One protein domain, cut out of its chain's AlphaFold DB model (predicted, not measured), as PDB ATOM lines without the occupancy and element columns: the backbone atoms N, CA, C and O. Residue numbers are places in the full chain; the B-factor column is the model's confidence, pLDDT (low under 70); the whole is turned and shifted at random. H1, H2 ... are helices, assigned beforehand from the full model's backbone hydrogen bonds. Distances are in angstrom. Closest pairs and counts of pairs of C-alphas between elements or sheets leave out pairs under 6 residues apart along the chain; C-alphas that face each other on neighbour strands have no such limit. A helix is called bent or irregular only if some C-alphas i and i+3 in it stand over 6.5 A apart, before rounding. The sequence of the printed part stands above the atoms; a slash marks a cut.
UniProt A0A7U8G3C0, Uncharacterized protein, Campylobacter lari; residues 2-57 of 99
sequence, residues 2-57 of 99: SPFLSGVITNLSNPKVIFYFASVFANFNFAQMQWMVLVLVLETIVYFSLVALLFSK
ATOM      1  N   SER A   2     -37.360  44.081  36.972       86.75
ATOM      2  CA  SER A   2     -36.123  43.971  36.184       86.75
ATOM      3  C   SER A   2     -35.987  42.538  35.629       86.75
ATOM      4  O   SER A   2     -36.398  41.595  36.315       86.75
ATOM      5  N   PRO A   3     -35.422  42.339  34.422       83.12
ATOM      6  CA  PRO A   3     -35.212  41.002  33.850       83.12
ATOM      7  C   PRO A   3     -34.429  40.074  34.787       83.12
ATOM      8  O   PRO A   3     -34.739  38.893  34.902       83.12
ATOM      9  N   PHE A   4     -33.476  40.644  35.531       85.62
ATOM     10  CA  PHE A   4     -32.717  39.944  36.562       85.62
ATOM     11  C   PHE A   4     -33.616  39.393  37.673       85.62
ATOM     12  O   PHE A   4     -33.606  38.194  37.938       85.62
ATOM     13  N   LEU A   5     -34.441  40.242  38.293       90.06
ATOM     14  CA  LEU A   5     -35.296  39.826  39.403       90.06
ATOM     15  C   LEU A   5     -36.363  38.821  38.947       90.06
ATOM     16  O   LEU A   5     -36.665  37.869  39.660       90.06
ATOM     17  N   SER A   6     -36.880  38.999  37.729       88.31
ATOM     18  CA  SER A   6     -37.791  38.040  37.101       88.31
ATOM     19  C   SER A   6     -37.136  36.666  36.921       88.31
ATOM     20  O   SER A   6     -37.757  35.648  37.226       88.31
ATOM     21  N   GLY A   7     -35.880  36.623  36.464       84.94
ATOM     22  CA  GLY A   7     -35.115  35.385  36.321       84.94
ATOM     23  C   GLY A   7     -34.820  34.711  37.662       84.94
ATOM     24  O   GLY A   7     -35.030  33.507  37.795       84.94
ATOM     25  N   VAL A   8     -34.414  35.490  38.672       85.94
ATOM     26  CA  VAL A   8     -34.138  34.987  40.029       85.94
ATOM     27  C   VAL A   8     -35.380  34.340  40.634       85.94
ATOM     28  O   VAL A   8     -35.316  33.203  41.096       85.94
ATOM     29  N   ILE A   9     -36.525  35.023  40.586       89.31
ATOM     30  CA  ILE A   9     -37.774  34.499  41.148       89.31
ATOM     31  C   ILE A   9     -38.217  33.244  40.395       89.31
ATOM     32  O   ILE A   9     -38.528  32.240  41.021       89.31
ATOM     33  N   THR A  10     -38.172  33.255  39.061       86.44
ATOM     34  CA  THR A  10     -38.566  32.089  38.251       86.44
ATOM     35  C   THR A  10     -37.698  30.865  38.553       86.44
ATOM     36  O   THR A  10     -38.208  29.750  38.650       86.44
ATOM     37  N   ASN A  11     -36.387  31.062  38.722       84.81
ATOM     38  CA  ASN A  11     -35.465  29.981  39.049       84.81
ATOM     39  C   ASN A  11     -35.714  29.431  40.464       84.81
ATOM     40  O   ASN A  11     -35.854  28.221  40.623       84.81
ATOM     41  N   LEU A  12     -35.856  30.306  41.467       85.25
ATOM     42  CA  LEU A  12     -36.088  29.913  42.865       85.25
ATOM     43  C   LEU A  12     -37.473  29.297  43.106       85.25
ATOM     44  O   LEU A  12     -37.619  28.449  43.980       85.25
ATOM     45  N   SER A  13     -38.487  29.693  42.337       88.06
ATOM     46  CA  SER A  13     -39.831  29.110  42.418       88.06
ATOM     47  C   SER A  13     -39.942  27.735  41.751       88.06
ATOM     48  O   SER A  13     -40.972  27.078  41.894       88.06
ATOM     49  N   ASN A  14     -38.917  27.272  41.026       89.44
ATOM     50  CA  ASN A  14     -38.939  25.948  40.416       89.44
ATOM     51  C   ASN A  14     -38.819  24.860  41.505       89.44
ATOM     52  O   ASN A  14     -37.776  24.775  42.159       89.44
ATOM     53  N   PRO A  15     -39.810  23.963  41.675       83.94
ATOM     54  CA  PRO A  15     -39.770  22.934  42.718       83.94
ATOM     55  C   PRO A  15     -38.557  21.997  42.601       83.94
ATOM     56  O   PRO A  15     -38.100  21.454  43.604       83.94
ATOM     57  N   LYS A  16     -37.967  21.854  41.404       82.06
ATOM     58  CA  LYS A  16     -36.733  21.083  41.180       82.06
ATOM     59  C   LYS A  16     -35.555  21.598  42.016       82.06
ATOM     60  O   LYS A  16     -34.735  20.798  42.461       82.06
ATOM     61  N   VAL A  17     -35.482  22.910  42.249       84.75
ATOM     62  CA  VAL A  17     -34.420  23.551  43.040       84.75
ATOM     63  C   VAL A  17     -34.494  23.123  44.505       84.75
ATOM     64  O   VAL A  17     -33.465  22.829  45.110       84.75
ATOM     65  N   ILE A  18     -35.706  22.999  45.050       83.56
ATOM     66  CA  ILE A  18     -35.926  22.559  46.432       83.56
ATOM     67  C   ILE A  18     -35.431  21.123  46.620       83.56
ATOM     68  O   ILE A  18     -34.646  20.871  47.529       83.56
ATOM     69  N   PHE A  19     -35.827  20.192  45.744       85.25
ATOM     70  CA  PHE A  19     -35.385  18.793  45.836       85.25
ATOM     71  C   PHE A  19     -33.866  18.646  45.696       85.25
ATOM     72  O   PHE A  19     -33.254  17.869  46.428       85.25
ATOM     73  N   TYR A  20     -33.255  19.412  44.791       84.62
ATOM     74  CA  TYR A  20     -31.807  19.409  44.606       84.62
ATOM     75  C   TYR A  20     -31.072  19.882  45.866       84.62
ATOM     76  O   TYR A  20     -30.252  19.147  46.413       84.62
ATOM     77  N   PHE A  21     -31.396  21.077  46.370       82.81
ATOM     78  CA  PHE A  21     -30.727  21.613  47.554       82.81
ATOM     79  C   PHE A  21     -31.012  20.785  48.807       82.81
ATOM     80  O   PHE A  21     -30.098  20.564  49.594       82.81
ATOM     81  N   ALA A  22     -32.229  20.260  48.969       84.94
ATOM     82  CA  ALA A  22     -32.548  19.352  50.066       84.94
ATOM     83  C   ALA A  22     -31.679  18.084  50.031       84.94
ATOM     84  O   ALA A  22     -31.148  17.689  51.064       84.94
ATOM     85  N   SER A  23     -31.477  17.476  48.857       85.62
ATOM     86  CA  SER A  23     -30.615  16.295  48.701       85.62
ATOM     87  C   SER A  23     -29.148  16.589  49.030       85.62
ATOM     88  O   SER A  23     -28.499  15.795  49.716       85.62
ATOM     89  N   VAL A  24     -28.635  17.738  48.584       81.81
ATOM     90  CA  VAL A  24     -27.264  18.166  48.884       81.81
ATOM     91  C   VAL A  24     -27.110  18.425  50.383       81.81
ATOM     92  O   VAL A  24     -26.228  17.850  51.015       81.81
ATOM     93  N   PHE A  25     -27.998  19.223  50.979       82.56
ATOM     94  CA  PHE A  25     -27.922  19.583  52.394       82.56
ATOM     95  C   PHE A  25     -28.235  18.426  53.349       82.56
ATOM     96  O   PHE A  25     -27.738  18.440  54.470       82.56
ATOM     97  N   ALA A  26     -28.978  17.401  52.922       85.00
ATOM     98  CA  ALA A  26     -29.233  16.210  53.738       85.00
ATOM     99  C   ALA A  26     -27.945  15.467  54.135       85.00
ATOM    100  O   ALA A  26     -27.907  14.818  55.175       85.00
ATOM    101  N   ASN A  27     -26.884  15.585  53.330       79.56
ATOM    102  CA  ASN A  27     -25.580  14.985  53.618       79.56
ATOM    103  C   ASN A  27     -24.623  15.942  54.355       79.56
ATOM    104  O   ASN A  27     -23.507  15.551  54.695       79.56
ATOM    105  N   PHE A  28     -25.019  17.196  54.603       79.06
ATOM    106  CA  PHE A  28     -24.151  18.196  55.223       79.06
ATOM    107  C   PHE A  28     -24.247  18.169  56.748       79.06
ATOM    108  O   PHE A  28     -25.299  18.414  57.336       79.06
ATOM    109  N   ASN A  29     -23.099  18.004  57.407       80.62
ATOM    110  CA  ASN A  29     -22.957  18.365  58.812       80.62
ATOM    111  C   ASN A  29     -22.589  19.854  58.925       80.62
ATOM    112  O   ASN A  29     -21.424  20.241  58.787       80.62
ATOM    113  N   PHE A  30     -23.590  20.696  59.190       74.50
ATOM    114  CA  PHE A  30     -23.434  22.153  59.275       74.50
ATOM    115  C   PHE A  30     -22.455  22.627  60.359       74.50
ATOM    116  O   PHE A  30     -21.978  23.752  60.260       74.50
ATOM    117  N   ALA A  31     -22.111  21.808  61.359       76.38
ATOM    118  CA  ALA A  31     -21.127  22.180  62.380       76.38
ATOM    119  C   ALA A  31     -19.673  22.089  61.878       76.38
ATOM    120  O   ALA A  31     -18.803  22.789  62.386       76.38
ATOM    121  N   GLN A  32     -19.402  21.249  60.874       75.56
ATOM    122  CA  GLN A  32     -18.053  21.015  60.338       75.56
ATOM    123  C   GLN A  32     -17.844  21.617  58.940       75.56
ATOM    124  O   GLN A  32     -16.709  21.877  58.552       75.56
ATOM    125  N   MET A  33     -18.923  21.867  58.189       76.69
ATOM    126  CA  MET A  33     -18.863  22.182  56.752       76.69
ATOM    127  C   MET A  33     -19.273  23.623  56.402       76.69
ATOM    128  O   MET A  33     -19.581  23.913  55.248       76.69
ATOM    129  N   GLN A  34     -19.271  24.555  57.364       77.38
ATOM    130  CA  GLN A  34     -19.704  25.950  57.136       77.38
ATOM    131  C   GLN A  34     -18.929  26.640  56.002       77.38
ATOM    132  O   GLN A  34     -19.507  27.348  55.178       77.38
ATOM    133  N   TRP A  35     -17.627  26.369  55.906       83.12
ATOM    134  CA  TRP A  35     -16.760  26.911  54.858       83.12
ATOM    135  C   TRP A  35     -17.085  26.371  53.467       83.12
ATOM    136  O   TRP A  35     -16.883  27.070  52.478       83.12
ATOM    137  N   MET A  36     -17.627  25.158  53.374       81.94
ATOM    138  CA  MET A  36     -17.925  24.520  52.095       81.94
ATOM    139  C   MET A  36     -19.047  25.251  51.349       81.94
ATOM    140  O   MET A  36     -18.985  25.370  50.129       81.94
ATOM    141  N   VAL A  37     -20.017  25.826  52.070       81.94
ATOM    142  CA  VAL A  37     -21.066  26.667  51.469       81.94
ATOM    143  C   VAL A  37     -20.465  27.939  50.867       81.94
ATOM    144  O   VAL A  37     -20.801  28.300  49.742       81.94
ATOM    145  N   LEU A  38     -19.541  28.595  51.577       85.81
ATOM    146  CA  LEU A  38     -18.856  29.790  51.071       85.81
ATOM    147  C   LEU A  38     -18.011  29.481  49.832       85.81
ATOM    148  O   LEU A  38     -18.064  30.225  48.855       85.81
ATOM    149  N   VAL A  39     -17.271  28.369  49.853       89.75
ATOM    150  CA  VAL A  39     -16.482  27.913  48.702       89.75
ATOM    151  C   VAL A  39     -17.385  27.634  47.504       89.75
ATOM    152  O   VAL A  39     -17.073  28.087  46.410       89.75
ATOM    153  N   LEU A  40     -18.520  26.959  47.708       86.88
ATOM    154  CA  LEU A  40     -19.474  26.653  46.641       86.88
ATOM    155  C   LEU A  40     -20.040  27.933  46.013       86.88
ATOM    156  O   LEU A  40     -20.070  28.057  44.792       86.88
ATOM    157  N   VAL A  41     -20.423  28.922  46.828       88.19
ATOM    158  CA  VAL A  41     -20.911  30.218  46.325       88.19
ATOM    159  C   VAL A  41     -19.828  30.947  45.525       88.19
ATOM    160  O   VAL A  41     -20.110  31.442  44.433       88.19
ATOM    161  N   LEU A  42     -18.594  31.007  46.033       93.88
ATOM    162  CA  LEU A  42     -17.486  31.664  45.335       93.88
ATOM    163  C   LEU A  42     -17.140  30.965  44.020       93.88
ATOM    164  O   LEU A  42     -16.984  31.635  43.002       93.88
ATOM    165  N   GLU A  43     -17.053  29.637  44.030       94.25
ATOM    166  CA  GLU A  43     -16.799  28.826  42.841       94.25
ATOM    167  C   GLU A  43     -17.881  29.061  41.783       94.25
ATOM    168  O   GLU A  43     -17.555  29.368  40.637       94.25
ATOM    169  N   THR A  44     -19.151  29.078  42.193       91.38
ATOM    170  CA  THR A  44     -20.282  29.357  41.303       91.38
ATOM    171  C   THR A  44     -20.190  30.764  40.695       91.38
ATOM    172  O   THR A  44     -20.361  30.930  39.485       91.38
ATOM    173  N   ILE A  45     -19.880  31.790  41.500       92.94
ATOM    174  CA  ILE A  45     -19.708  33.170  41.012       92.94
ATOM    175  C   ILE A  45     -18.558  33.248  40.006       92.94
ATOM    176  O   ILE A  45     -18.724  33.843  38.937       92.94
ATOM    177  N   VAL A  46     -17.404  32.660  40.328       96.12
ATOM    178  CA  VAL A  46     -16.222  32.667  39.457       96.12
ATOM    179  C   VAL A  46     -16.531  31.956  38.145       96.12
ATOM    180  O   VAL A  46     -16.303  32.531  37.081       96.12
ATOM    181  N   TYR A  47     -17.108  30.757  38.202       94.81
ATOM    182  CA  TYR A  47     -17.434  29.967  37.021       94.81
ATOM    183  C   TYR A  47     -18.375  30.722  36.075       94.81
ATOM    184  O   TYR A  47     -18.042  30.934  34.907       94.81
ATOM    185  N   PHE A  48     -19.517  31.209  36.573       91.12
ATOM    186  CA  PHE A  48     -20.478  31.921  35.727       91.12
ATOM    187  C   PHE A  48     -19.951  33.267  35.228       91.12
ATOM    188  O   PHE A  48     -20.262  33.651  34.100       91.12
ATOM    189  N   SER A  49     -19.116  33.961  36.006       93.81
ATOM    190  CA  SER A  49     -18.466  35.195  35.553       93.81
ATOM    191  C   SER A  49     -17.484  34.920  34.415       93.81
ATOM    192  O   SER A  49     -17.495  35.627  33.410       93.81
ATOM    193  N   LEU A  50     -16.668  33.868  34.527       95.38
ATOM    194  CA  LEU A  50     -15.747  33.452  33.468       95.38
ATOM    195  C   LEU A  50     -16.497  33.049  32.198       95.38
ATOM    196  O   LEU A  50     -16.125  33.480  31.106       95.38
ATOM    197  N   VAL A  51     -17.581  32.281  32.331       93.50
ATOM    198  CA  VAL A  51     -18.446  31.922  31.200       93.50
ATOM    199  C   VAL A  51     -19.056  33.176  30.571       93.50
ATOM    200  O   VAL A  51     -18.969  33.351  29.357       93.50
ATOM    201  N   ALA A  52     -19.603  34.102  31.361       91.00
ATOM    202  CA  ALA A  52     -20.162  35.351  30.844       91.00
ATOM    203  C   ALA A  52     -19.114  36.193  30.095       91.00
ATOM    204  O   ALA A  52     -19.386  36.703  29.007       91.00
ATOM    205  N   LEU A  53     -17.890  36.290  30.625       93.31
ATOM    206  CA  LEU A  53     -16.775  36.980  29.968       93.31
ATOM    207  C   LEU A  53     -16.353  36.294  28.664       93.31
ATOM    208  O   LEU A  53     -16.055  36.971  27.677       93.31
ATOM    209  N   LEU A  54     -16.348  34.961  28.632       92.88
ATOM    210  CA  LEU A  54     -16.038  34.187  27.432       92.88
ATOM    211  C   LEU A  54     -17.075  34.439  26.327       92.88
ATOM    212  O   LEU A  54     -16.705  34.722  25.185       92.88
ATOM    213  N   PHE A  55     -18.361  34.392  26.679       89.81
ATOM    214  CA  PHE A  55     -19.480  34.571  25.751       89.81
ATOM    215  C   PHE A  55     -19.786  36.034  25.408       89.81
ATOM    216  O   PHE A  55     -20.477  36.297  24.429       89.81
ATOM    217  N   SER A  56     -19.212  36.999  26.131       89.94
ATOM    218  CA  SER A  56     -19.257  38.421  25.760       89.94
ATOM    219  C   SER A  56     -18.541  38.702  24.428       89.94
ATOM    220  O   SER A  56     -18.852  39.672  23.734       89.94
ATOM    221  N   LYS A  57     -17.599  37.840  24.018       92.50
ATOM    222  CA  LYS A  57     -16.894  37.977  22.739       92.50
ATOM    223  C   LYS A  57     -17.759  37.466  21.582       92.50
ATOM    224  O   LYS A  57     -18.057  36.275  21.502       92.50
TER     225      LYS A  57
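AT A GLANCE: This is residues 2 to 57 of the 99 residues of an uncharacterized protein of Campylobacter lari (UniProt A0A7U8G3C0). The long helix H3 makes one side of an open, lopsided frame, and the shorter helices H2 and H1 make the other side, with an empty middle between them. Residues 27 to 33 join the two sides at one end, where the chain folds back; from there H2 slants away from H3, and H1 makes a corner with H2 at the far end. The printed part has 56 residues with three named helices, in the order H1, H2, H3, and no named strand; the class is all helix. The whole is loose, with a radius of gyration of the C-alphas of 14.4 A, and elongated, spanning 41 by 24 by 16 A.

IN THESE COORDINATES: Find C-alpha 34 at (-19.704, 25.950, 57.136); from there H3, residues 34 to 55, runs 32.5 A to C-alpha 55 at (-19.480, 34.571, 25.751), with z falling along the way. Before it look for H2, residues 15 to 26, which covers 16.7 A from first to last C-alpha. Earlier still is H1, residues 3 to 12, which begins at C-alpha 3 at (-35.212, 41.002, 33.850) and is 14.3 A from first to last C-alpha. The helices are neither bent nor irregular.

HOW THE PARTS SIT: Start from H3, the longest helix with 22 residues: it touches no helix. H2 is apart from it, though the two follow each other in the chain across a short link of 7 residues. H1 is also apart from H3. Turn then to H1 and H2, which are close but not clearly touching, with 1 pair of C-alphas within 8 A. Their closest C-alphas are those of Asn 11 and Val 17, 7.6 A apart. Their lines stand at a steep tilt of 60 degrees, and they run the same way. A tight link of 2 residues, Ser 13 and Asn 14, joins them. In the backbones of H1 and H2, every O i to N i+4 pair is within hydrogen-bond range; in H3, 17 of 18 are.

THE WHOLE: Look for the two C-alphas farthest apart in the domain at Ala 31 and Lys 57, 42.9 A from each other; the first and last printed C-alphas, of Ser 2 and Lys 57, are 24.2 A apart. Residues 2 to 24, residues 29 to 35 and residues 38 to 57 stand free, with no C-alpha 8 or more residues away along the chain within 10 A. The printed part has no cut, and neither of the two links between helices is long. In the B-factor column you will find the pLDDT of this predicted model: its mean over the printed part is 86.4, and no printed residue is under 70.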